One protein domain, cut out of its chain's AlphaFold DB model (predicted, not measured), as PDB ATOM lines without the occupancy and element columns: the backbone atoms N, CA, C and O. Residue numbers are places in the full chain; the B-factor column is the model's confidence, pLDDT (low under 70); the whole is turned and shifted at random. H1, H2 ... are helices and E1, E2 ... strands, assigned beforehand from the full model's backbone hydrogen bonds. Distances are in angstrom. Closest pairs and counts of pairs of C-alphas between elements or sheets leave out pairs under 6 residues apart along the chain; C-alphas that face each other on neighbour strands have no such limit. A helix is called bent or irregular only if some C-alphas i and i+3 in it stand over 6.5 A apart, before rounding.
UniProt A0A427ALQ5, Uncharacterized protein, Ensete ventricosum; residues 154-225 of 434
ATOM      1  N   ASP A 154     -21.579 -60.832 -45.552       91.62
ATOM      2  CA  ASP A 154     -21.238 -59.414 -45.424       91.62
ATOM      3  C   ASP A 154     -22.403 -58.488 -45.788       91.62
ATOM      4  O   ASP A 154     -22.642 -57.500 -45.095       91.62
ATOM      5  N   MET A 155     -23.194 -58.828 -46.814       88.69
ATOM      6  CA  MET A 155     -24.397 -58.062 -47.150       88.69
ATOM      7  C   MET A 155     -25.446 -58.159 -46.043       88.69
ATOM      8  O   MET A 155     -26.020 -57.143 -45.668       88.69
ATOM      9  N   LYS A 156     -25.651 -59.345 -45.457       92.31
ATOM     10  CA  LYS A 156     -26.583 -59.504 -44.325       92.31
ATOM     11  C   LYS A 156     -26.120 -58.723 -43.090       92.31
ATOM     12  O   LYS A 156     -26.941 -58.145 -42.379       92.31
ATOM     13  N   ALA A 157     -24.811 -58.682 -42.837       94.31
ATOM     14  CA  ALA A 157     -24.238 -57.895 -41.747       94.31
ATOM     15  C   ALA A 157     -24.397 -56.383 -41.985       94.31
ATOM     16  O   ALA A 157     -24.751 -55.646 -41.060       94.31
ATOM     17  N   LEU A 158     -24.189 -55.927 -43.224       93.75
ATOM     18  CA  LEU A 158     -24.414 -54.539 -43.625       93.75
ATOM     19  C   LEU A 158     -25.883 -54.137 -43.442       93.75
ATOM     20  O   LEU A 158     -26.159 -53.090 -42.858       93.75
ATOM     21  N   GLU A 159     -26.819 -54.989 -43.859       94.81
ATOM     22  CA  GLU A 159     -28.250 -54.760 -43.656       94.81
ATOM     23  C   GLU A 159     -28.619 -54.657 -42.182       94.81
ATOM     24  O   GLU A 159     -29.290 -53.709 -41.783       94.81
ATOM     25  N   ALA A 160     -28.133 -55.581 -41.353       94.12
ATOM     26  CA  ALA A 160     -28.391 -55.543 -39.920       94.12
ATOM     27  C   ALA A 160     -27.857 -54.253 -39.268       94.12
ATOM     28  O   ALA A 160     -28.493 -53.709 -38.362       94.12
ATOM     29  N   ASN A 161     -26.713 -53.738 -39.727       95.00
ATOM     30  CA  ASN A 161     -26.167 -52.469 -39.243       95.00
ATOM     31  C   ASN A 161     -26.987 -51.262 -39.714       95.00
ATOM     32  O   ASN A 161     -27.237 -50.358 -38.912       95.00
ATOM     33  N   LEU A 162     -27.455 -51.264 -40.964       93.88
ATOM     34  CA  LEU A 162     -28.320 -50.209 -41.497       93.88
ATOM     35  C   LEU A 162     -29.654 -50.151 -40.735       93.88
ATOM     36  O   LEU A 162     -30.066 -49.081 -40.292       93.88
ATOM     37  N   VAL A 163     -30.285 -51.311 -40.499       95.06
ATOM     38  CA  VAL A 163     -31.521 -51.433 -39.700       95.06
ATOM     39  C   VAL A 163     -31.319 -50.825 -38.312       95.06
ATOM     40  O   VAL A 163     -32.141 -50.030 -37.863       95.06
ATOM     41  N   LYS A 164     -30.206 -51.154 -37.644       95.50
ATOM     42  CA  LYS A 164     -29.892 -50.633 -36.305       95.50
ATOM     43  C   LYS A 164     -29.689 -49.122 -36.292       95.50
ATOM     44  O   LYS A 164     -30.123 -48.473 -35.344       95.50
ATOM     45  N   GLN A 165     -29.038 -48.558 -37.309       93.38
ATOM     46  CA  GLN A 165     -28.882 -47.105 -37.410       93.38
ATOM     47  C   GLN A 165     -30.233 -46.417 -37.600       93.38
ATOM     48  O   GLN A 165     -30.525 -45.454 -36.896       93.38
ATOM     49  N   ILE A 166     -31.075 -46.945 -38.488       91.56
ATOM     50  CA  ILE A 166     -32.421 -46.412 -38.716       91.56
ATOM     51  C   ILE A 166     -33.241 -46.488 -37.422       91.56
ATOM     52  O   ILE A 166     -33.810 -45.484 -36.998       91.56
ATOM     53  N   GLU A 167     -33.242 -47.634 -36.736       94.69
ATOM     54  CA  GLU A 167     -33.949 -47.795 -35.462       94.69
ATOM     55  C   GLU A 167     -33.417 -46.840 -34.382       94.69
ATOM     56  O   GLU A 167     -34.202 -46.247 -33.642       94.69
ATOM     57  N   TYR A 168     -32.098 -46.643 -34.305       94.62
ATOM     58  CA  TYR A 168     -31.484 -45.693 -33.379       94.62
ATOM     59  C   TYR A 168     -31.974 -44.263 -33.625       94.62
ATOM     60  O   TYR A 168     -32.373 -43.589 -32.674       94.62
ATOM     61  N   TYR A 169     -32.014 -43.816 -34.883       91.81
ATOM     62  CA  TYR A 169     -32.538 -42.492 -35.225       91.81
ATOM     63  C   TYR A 169     -34.029 -42.369 -34.909       91.81
ATOM     64  O   TYR A 169     -34.433 -41.385 -34.292       91.81
ATOM     65  N   PHE A 170     -34.840 -43.383 -35.224       91.44
ATOM     66  CA  PHE A 170     -36.255 -43.391 -34.844       91.44
ATOM     67  C   PHE A 170     -36.444 -43.327 -33.324       91.44
ATOM     68  O   PHE A 170     -37.283 -42.564 -32.843       91.44
ATOM     69  N   ARG A 171     -35.641 -44.059 -32.543       92.44
ATOM     70  CA  ARG A 171     -35.661 -43.981 -31.073       92.44
ATOM     71  C   ARG A 171     -35.228 -42.616 -30.553       92.44
ATOM     72  O   ARG A 171     -35.786 -42.138 -29.572       92.44
ATOM     73  N   LEU A 172     -34.238 -41.990 -31.182       89.19
ATOM     74  CA  LEU A 172     -33.770 -40.667 -30.782       89.19
ATOM     75  C   LEU A 172     -34.851 -39.611 -31.029       89.19
ATOM     76  O   LEU A 172     -35.147 -38.817 -30.141       89.19
ATOM     77  N   VAL A 173     -35.480 -39.658 -32.202       86.81
ATOM     78  CA  VAL A 173     -36.537 -38.724 -32.597       86.81
ATOM     79  C   VAL A 173     -37.792 -38.923 -31.741       86.81
ATOM     80  O   VAL A 173     -38.290 -37.965 -31.160       86.81
ATOM     81  N   THR A 174     -38.238 -40.166 -31.539       85.12
ATOM     82  CA  THR A 174     -39.382 -40.466 -30.651       85.12
ATOM     83  C   THR A 174     -39.123 -40.101 -29.191       85.12
ATOM     84  O   THR A 174     -40.056 -39.752 -28.474       85.12
ATOM     85  N   LYS A 175     -37.864 -40.141 -28.733       86.81
ATOM     86  CA  LYS A 175     -37.498 -39.716 -27.375       86.81
ATOM     87  C   LYS A 175     -37.449 -38.193 -27.220       86.81
ATOM     88  O   LYS A 175     -37.683 -37.707 -26.117       86.81
ATOM     89  N   MET A 176     -37.099 -37.451 -28.271       77.44
ATOM     90  CA  MET A 176     -36.938 -35.995 -28.185       77.44
ATOM     91  C   MET A 176     -38.237 -35.216 -28.380       77.44
ATOM     92  O   MET A 176     -38.330 -34.093 -27.891       77.44
ATOM     93  N   THR A 177     -39.235 -35.780 -29.058       71.06
ATOM     94  CA  THR A 177     -40.450 -35.033 -29.400       71.06
ATOM     95  C   THR A 177     -41.692 -35.895 -29.222       71.06
ATOM     96  O   THR A 177     -41.904 -36.847 -29.970       71.06
ATOM     97  N   THR A 178     -42.533 -35.532 -28.252       80.62
ATOM     98  CA  THR A 178     -43.925 -36.005 -28.159       80.62
ATOM     99  C   THR A 178     -44.817 -35.409 -29.247       80.62
ATOM    100  O   THR A 178     -45.877 -35.958 -29.523       80.62
ATOM    101  N   ASP A 179     -44.384 -34.319 -29.885       78.31
ATOM    102  CA  ASP A 179     -45.135 -33.658 -30.947       78.31
ATOM    103  C   ASP A 179     -44.789 -34.246 -32.321       78.31
ATOM    104  O   ASP A 179     -43.688 -34.062 -32.848       78.31
ATOM    105  N   GLU A 180     -45.763 -34.933 -32.919       75.12
ATOM    106  CA  GLU A 180     -45.656 -35.618 -34.218       75.12
ATOM    107  C   GLU A 180     -45.234 -34.690 -35.373       75.12
ATOM    108  O   GLU A 180     -44.614 -35.132 -36.341       75.12
ATOM    109  N   SER A 181     -45.526 -33.390 -35.278       75.06
ATOM    110  CA  SER A 181     -45.174 -32.398 -36.300       75.06
ATOM    111  C   SER A 181     -43.681 -32.052 -36.316       75.06
ATOM    112  O   SER A 181     -43.123 -31.828 -37.391       75.06
ATOM    113  N   LEU A 182     -43.010 -32.071 -35.159       73.81
ATOM    114  CA  LEU A 182     -41.574 -31.784 -35.052       73.81
ATOM    115  C   LEU A 182     -40.717 -32.935 -35.592       73.81
ATOM    116  O   LEU A 182     -39.615 -32.704 -36.080       73.81
ATOM    117  N   ILE A 183     -41.243 -34.161 -35.568       72.75
ATOM    118  CA  ILE A 183     -40.586 -35.363 -36.102       72.75
ATOM    119  C   ILE A 183     -40.350 -35.231 -37.610       72.75
ATOM    120  O   ILE A 183     -39.240 -35.460 -38.094       72.75
ATOM    121  N   LEU A 184     -41.386 -34.847 -38.359       73.12
ATOM    122  CA  LEU A 184     -41.299 -34.709 -39.813       73.12
ATOM    123  C   LEU A 184     -40.413 -33.530 -40.218       73.12
ATOM    124  O   LEU A 184     -39.671 -33.640 -41.195       73.12
ATOM    125  N   ASP A 185     -40.443 -32.438 -39.457       74.75
ATOM    126  CA  ASP A 185     -39.636 -31.254 -39.745       74.75
ATOM    127  C   ASP A 185     -38.153 -31.463 -39.383       74.75
ATOM    128  O   ASP A 185     -37.261 -31.054 -40.130       74.75
ATOM    129  N   ALA A 186     -37.858 -32.203 -38.308       70.12
ATOM    130  CA  ALA A 186     -36.497 -32.612 -37.944       70.12
ATOM    131  C   ALA A 186     -35.891 -33.594 -38.963       70.12
ATOM    132  O   ALA A 186     -34.729 -33.456 -39.347       70.12
ATOM    133  N   LEU A 187     -36.680 -34.558 -39.456       69.44
ATOM    134  CA  LEU A 187     -36.240 -35.462 -40.524       69.44
ATOM    135  C   LEU A 187     -35.986 -34.701 -41.833       69.44
ATOM    136  O   LEU A 187     -34.987 -34.952 -42.504       69.44
ATOM    137  N   ARG A 188     -36.845 -33.730 -42.165       72.94
ATOM    138  CA  ARG A 188     -36.719 -32.907 -43.375       72.94
ATOM    139  C   ARG A 188     -35.540 -31.933 -43.326       72.94
ATOM    140  O   ARG A 188     -34.925 -31.687 -44.358       72.94
ATOM    141  N   SER A 189     -35.243 -31.375 -42.155       69.06
ATOM    142  CA  SER A 189     -34.173 -30.384 -41.958       69.06
ATOM    143  C   SER A 189     -32.793 -31.003 -41.731       69.06
ATOM    144  O   SER A 189     -31.780 -30.310 -41.847       69.06
ATOM    145  N   SER A 190     -32.714 -32.304 -41.439       68.44
ATOM    146  CA  SER A 190     -31.423 -32.972 -41.316       68.44
ATOM    147  C   SER A 190     -30.769 -33.144 -42.697       68.44
ATOM    148  O   SER A 190     -31.157 -33.979 -43.509       68.44
ATOM    149  N   HIS A 191     -29.709 -32.374 -42.953       57.00
ATOM    150  CA  HIS A 191     -28.853 -32.491 -44.148       57.00
ATOM    151  C   HIS A 191     -28.248 -33.903 -44.337       57.00
ATOM    152  O   HIS A 191     -27.758 -34.245 -45.409       57.00
ATOM    153  N   LEU A 192     -28.301 -34.737 -43.291       50.81
ATOM    154  CA  LEU A 192     -27.926 -36.156 -43.282       50.81
ATOM    155  C   LEU A 192     -28.811 -37.026 -44.188       50.81
ATOM    156  O   LEU A 192     -28.379 -38.085 -44.638       50.81
ATOM    157  N   ILE A 193     -30.028 -36.572 -44.472       52.28
ATOM    158  CA  ILE A 193     -31.014 -37.298 -45.267       52.28
ATOM    159  C   ILE A 193     -30.905 -36.957 -46.758       52.28
ATOM    160  O   ILE A 193     -31.211 -37.803 -47.584       52.28
ATOM    161  N   GLU A 194     -30.372 -35.802 -47.149       51.50
ATOM    162  CA  GLU A 194     -30.315 -35.408 -48.568       51.50
ATOM    163  C   GLU A 194     -29.386 -36.302 -49.419       51.50
ATOM    164  O   GLU A 194     -29.628 -36.499 -50.606       51.50
ATOM    165  N   VAL A 195     -28.375 -36.929 -48.803       46.03
ATOM    166  CA  VAL A 195     -27.444 -37.857 -49.480       46.03
ATOM    167  C   VAL A 195     -27.883 -39.326 -49.363       46.03
ATOM    168  O   VAL A 195     -27.493 -40.154 -50.183       46.03
ATOM    169  N   GLN A 196     -28.724 -39.675 -48.382       46.97
ATOM    170  CA  GLN A 196     -29.189 -41.055 -48.181       46.97
ATOM    171  C   GLN A 196     -30.642 -41.294 -48.624       46.97
ATOM    172  O   GLN A 196     -30.970 -42.414 -48.999       46.97
ATOM    173  N   VAL A 197     -31.520 -40.288 -48.666       49.75
ATOM    174  CA  VAL A 197     -32.957 -40.441 -48.984       49.75
ATOM    175  C   VAL A 197     -33.264 -40.509 -50.475       49.75
ATOM    176  O   VAL A 197     -34.364 -40.888 -50.848       49.75
ATOM    177  N   THR A 198     -32.297 -40.302 -51.360       50.66
ATOM    178  CA  THR A 198     -32.420 -40.780 -52.749       50.66
ATOM    179  C   THR A 198     -32.196 -42.290 -52.856       50.66
ATOM    180  O   THR A 198     -32.794 -42.936 -53.710       50.66
ATOM    181  N   LEU A 199     -31.396 -42.877 -51.958       48.88
ATOM    182  CA  LEU A 199     -31.128 -44.320 -51.913       48.88
ATOM    183  C   LEU A 199     -32.112 -45.079 -51.011       48.88
ATOM    184  O   LEU A 199     -32.419 -46.234 -51.288       48.88
ATOM    185  N   ILE A 200     -32.648 -44.441 -49.967       58.09
ATOM    186  CA  ILE A 200     -33.527 -45.094 -48.990       58.09
ATOM    187  C   ILE A 200     -34.837 -45.589 -49.618       58.09
ATOM    188  O   ILE A 200     -35.113 -46.754 -49.402       58.09
ATOM    189  N   PRO A 201     -35.624 -44.840 -50.415       55.34
ATOM    190  CA  PRO A 201     -36.876 -45.335 -50.993       55.34
ATOM    191  C   PRO A 201     -36.670 -46.510 -51.952       55.34
ATOM    192  O   PRO A 201     -37.429 -47.472 -51.899       55.34
ATOM    193  N   LEU A 202     -35.624 -46.466 -52.787       51.44
ATOM    194  CA  LEU A 202     -35.296 -47.549 -53.720       51.44
ATOM    195  C   LEU A 202     -34.807 -48.798 -52.976       51.44
ATOM    196  O   LEU A 202     -35.296 -49.896 -53.231       51.44
ATOM    197  N   TYR A 203     -33.933 -48.626 -51.982       56.22
ATOM    198  CA  TYR A 203     -33.448 -49.734 -51.164       56.22
ATOM    199  C   TYR A 203     -34.553 -50.301 -50.252       56.22
ATOM    200  O   TYR A 203     -34.671 -51.516 -50.135       56.22
ATOM    201  N   PHE A 204     -35.416 -49.468 -49.653       58.25
ATOM    202  CA  PHE A 204     -36.547 -49.907 -48.816       58.25
ATOM    203  C   PHE A 204     -37.574 -50.716 -49.608       58.25
ATOM    204  O   PHE A 204     -38.080 -51.718 -49.098       58.25
ATOM    205  N   LEU A 205     -37.896 -50.285 -50.832       56.22
ATOM    206  CA  LEU A 205     -38.873 -50.968 -51.679       56.22
ATOM    207  C   LEU A 205     -38.382 -52.357 -52.112       56.22
ATOM    208  O   LEU A 205     -39.186 -53.284 -52.140       56.22
ATOM    209  N   GLU A 206     -37.083 -52.531 -52.373       55.22
ATOM    210  CA  GLU A 206     -36.531 -53.833 -52.776       55.22
ATOM    211  C   GLU A 206     -36.145 -54.742 -51.598       55.22
ATOM    212  O   GLU A 206     -36.414 -55.939 -51.640       55.22
ATOM    213  N   THR A 207     -35.542 -54.214 -50.527       55.59
ATOM    214  CA  THR A 207     -34.970 -55.063 -49.456       55.59
ATOM    215  C   THR A 207     -35.855 -55.222 -48.223       55.59
ATOM    216  O   THR A 207     -35.795 -56.259 -47.562       55.59
ATOM    217  N   PHE A 208     -36.714 -54.246 -47.908       55.38
ATOM    218  CA  PHE A 208     -37.530 -54.279 -46.686       55.38
ATOM    219  C   PHE A 208     -38.967 -54.752 -46.901       55.38
ATOM    220  O   PHE A 208     -39.596 -55.205 -45.943       55.38
ATOM    221  N   CYS A 209     -39.468 -54.735 -48.139       50.84
ATOM    222  CA  CYS A 209     -40.844 -55.116 -48.461       50.84
ATOM    223  C   CYS A 209     -41.282 -56.521 -47.966       50.84
ATOM    224  O   CYS A 209     -42.464 -56.675 -47.639       50.84
ATOM    225  N   PRO A 210     -40.405 -57.540 -47.819       51.00
ATOM    226  CA  PRO A 210     -40.831 -58.807 -47.231       51.00
ATOM    227  C   PRO A 210     -40.853 -58.809 -45.687       51.00
ATOM    228  O   PRO A 210     -41.634 -59.565 -45.110       51.00
ATOM    229  N   HIS A 211     -40.057 -57.968 -45.008       47.91
ATOM    230  CA  HIS A 211     -39.749 -58.114 -43.572       47.91
ATOM    231  C   HIS A 211     -40.159 -56.932 -42.673       47.91
ATOM    232  O   HIS A 211     -40.077 -57.054 -41.450       47.91
ATOM    233  N   SER A 212     -40.612 -55.794 -43.213       54.88
ATOM    234  CA  SER A 212     -40.968 -54.634 -42.385       54.88
ATOM    235  C   SER A 212     -42.418 -54.657 -41.877       54.88
ATOM    236  O   SER A 212     -43.375 -54.931 -42.604       54.88
ATOM    237  N   TYR A 213     -42.585 -54.270 -40.606       54.72
ATOM    238  CA  TYR A 213     -43.869 -53.926 -39.970       54.72
ATOM    239  C   TYR A 213     -44.506 -52.650 -40.537       54.72
ATOM    240  O   TYR A 213     -45.615 -52.292 -40.152       54.72
ATOM    241  N   LEU A 214     -43.811 -51.946 -41.427       53.53
ATOM    242  CA  LEU A 214     -44.233 -50.679 -42.000       53.53
ATOM    243  C   LEU A 214     -44.359 -50.834 -43.515       53.53
ATOM    244  O   LEU A 214     -43.458 -51.387 -44.147       53.53
ATOM    245  N   ASN A 215     -45.470 -50.362 -44.075       68.44
ATOM    246  CA  ASN A 215     -45.717 -50.287 -45.509       68.44
ATOM    247  C   ASN A 215     -45.806 -48.811 -45.931       68.44
ATOM    248  O   ASN A 215     -46.343 -47.977 -45.194       68.44
ATOM    249  N   TRP A 216     -45.260 -48.497 -47.103       55.09
ATOM    250  CA  TRP A 216     -45.232 -47.156 -47.672       55.09
ATOM    251  C   TRP A 216     -46.272 -47.057 -48.793       55.09
ATOM    252  O   TRP A 216     -46.131 -47.703 -49.829       55.09
ATOM    253  N   GLN A 217     -47.317 -46.243 -48.609       65.56
ATOM    254  CA  GLN A 217     -48.334 -45.998 -49.639       65.56
ATOM    255  C   GLN A 217     -48.391 -44.504 -49.964       65.56
ATOM    256  O   GLN A 217     -48.878 -43.693 -49.175       65.56
ATOM    257  N   GLY A 218     -47.889 -44.135 -51.145       81.62
ATOM    258  CA  GLY A 218     -47.849 -42.746 -51.600       81.62
ATOM    259  C   GLY A 218     -46.902 -41.891 -50.759       81.62
ATOM    260  O   GLY A 218     -45.689 -42.005 -50.879       81.62
ATOM    261  N   ASN A 219     -47.456 -41.018 -49.927       66.56
ATOM    262  CA  ASN A 219     -46.748 -40.059 -49.075       66.56
ATOM    263  C   ASN A 219     -46.910 -40.356 -47.572       66.56
ATOM    264  O   ASN A 219     -46.655 -39.481 -46.747       66.56
ATOM    265  N   GLN A 220     -47.351 -41.564 -47.206       57.25
ATOM    266  CA  GLN A 220     -47.581 -41.945 -45.811       57.25
ATOM    267  C   GLN A 220     -46.917 -43.281 -45.455       57.25
ATOM    268  O   GLN A 220     -47.012 -44.258 -46.200       57.25
ATOM    269  N   ILE A 221     -46.292 -43.319 -44.272       65.00
ATOM    270  CA  ILE A 221     -45.765 -44.525 -43.616       65.00
ATOM    271  C   ILE A 221     -46.861 -45.084 -42.714       65.00
ATOM    272  O   ILE A 221     -47.407 -44.343 -41.897       65.00
ATOM    273  N   ARG A 222     -47.189 -46.374 -42.827       77.81
ATOM    274  CA  ARG A 222     -48.226 -46.998 -41.987       77.81
ATOM    275  C   ARG A 222     -47.811 -48.371 -41.478       77.81
ATOM    276  O   ARG A 222     -47.023 -49.058 -42.117       77.81
ATOM    277  N   ASN A 223     -48.375 -48.787 -40.347       75.06
ATOM    278  CA  ASN A 223     -48.160 -50.117 -39.782       75.06
ATOM    279  C   ASN A 223     -48.960 -51.184 -40.554       75.06
ATOM    280  O   ASN A 223     -50.160 -51.032 -40.788       75.06
ATOM    281  N   ARG A 224     -48.301 -52.281 -40.937       73.81
ATOM    282  CA  ARG A 224     -48.873 -53.415 -41.681       73.81
ATOM    283  C   ARG A 224     -50.011 -54.105 -40.920       73.81
ATOM    284  O   ARG A 224     -50.908 -54.658 -41.549       73.81
ATOM    285  N   ASN A 225     -50.019 -54.031 -39.589       79.81
ATOM    286  CA  ASN A 225     -51.044 -54.663 -38.752       79.81
ATOM    287  C   ASN A 225     -52.424 -53.995 -38.859       79.81
ATOM    288  O   ASN A 225     -53.427 -54.616 -38.515       79.81
TER     289      ASN A 225
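Overview. This is residues 154 to 225 of the 434 residues of an uncharacterized protein of Ensete ventricosum (UniProt A0A427ALQ5). A small hairpin of two strands, E1 and E2, lies over one side of an open frame; one long helix, H1, makes one edge of this frame, and an arc of three short helices, H2, H3 and H4, folds back from its end. Contacts across the frame are few, and residues 188 to 200, of which 191 to 194 belong to H3, stick out from the rest. The printed part has 72 residues with four named helices and two named strands, in the order H1 H2 H3 H4 E1 E2; the sheet is E1 - E2, antiparallel, and the class is mostly helix. It is only just compact, close to loose, with a radius of gyration of the C-alphas of 13.0 A and spans of 36 by 26 by 22 A.

Arrangement. Start at the hairpin of E1, residues 214 to 217, and E2, residues 220 to 223, which are antiparallel at 145 degrees. Look there for N 215 and O 222, 2.8 A apart, and N 222 and O 215, 3.0 A apart, both pairs within hydrogen-bond range. Before it comes H4, residues 200 to 208, and H4 and E1 are near each other, with 7 pairs of C-alphas within 10 A. Now turn to H1, residues 154 to 176, which is apart from H4, E1 and E2. H1 and H2, residues 180 to 189, are close but not clearly touching; their closest C-alphas, those of Val 173 and Ile 183, are 6.3 A apart. Their lines stand at a steep tilt of 55 degrees, opposite ways. H2 is also close to but not clearly touching H3, residues 191 to 194, with the closest C-alphas, Leu 187 and Ile 193, 7.3 A apart. H3 and H4 are apart. In H1 and H4 every O i to N i+4 pair is within hydrogen-bond range, in H2 5 of 6 are, and H3 is too short for such a pair.

Along the chain. Find C-alpha 214 at (-44.233, -50.679, -42.000), where E1 begins its 9.9 A; E2 runs 10.2 A and ends at C-alpha 223, at (-48.160, -50.117, -39.782). Then find C-alpha 154 at (-21.238, -59.414, -45.424); from there H1 runs 33.0 A to C-alpha 176. H2 is 14.8 A long, H3 5.5 A and H4 10.3 A. H4 is neither bent nor irregular, but only just: C-alphas 205 and 208 are 6.1 A apart.

Size, cuts and confidence. The two C-alphas farthest apart are those of Asp 154 and Asp 179, at 38.0 A. The printed part has no cut, and the five links between its named elements are tight. The mean pLDDT of the printed part is 71.7; look for values under 70 at residue 187, residues 189 to 217 and residues 219 to 221.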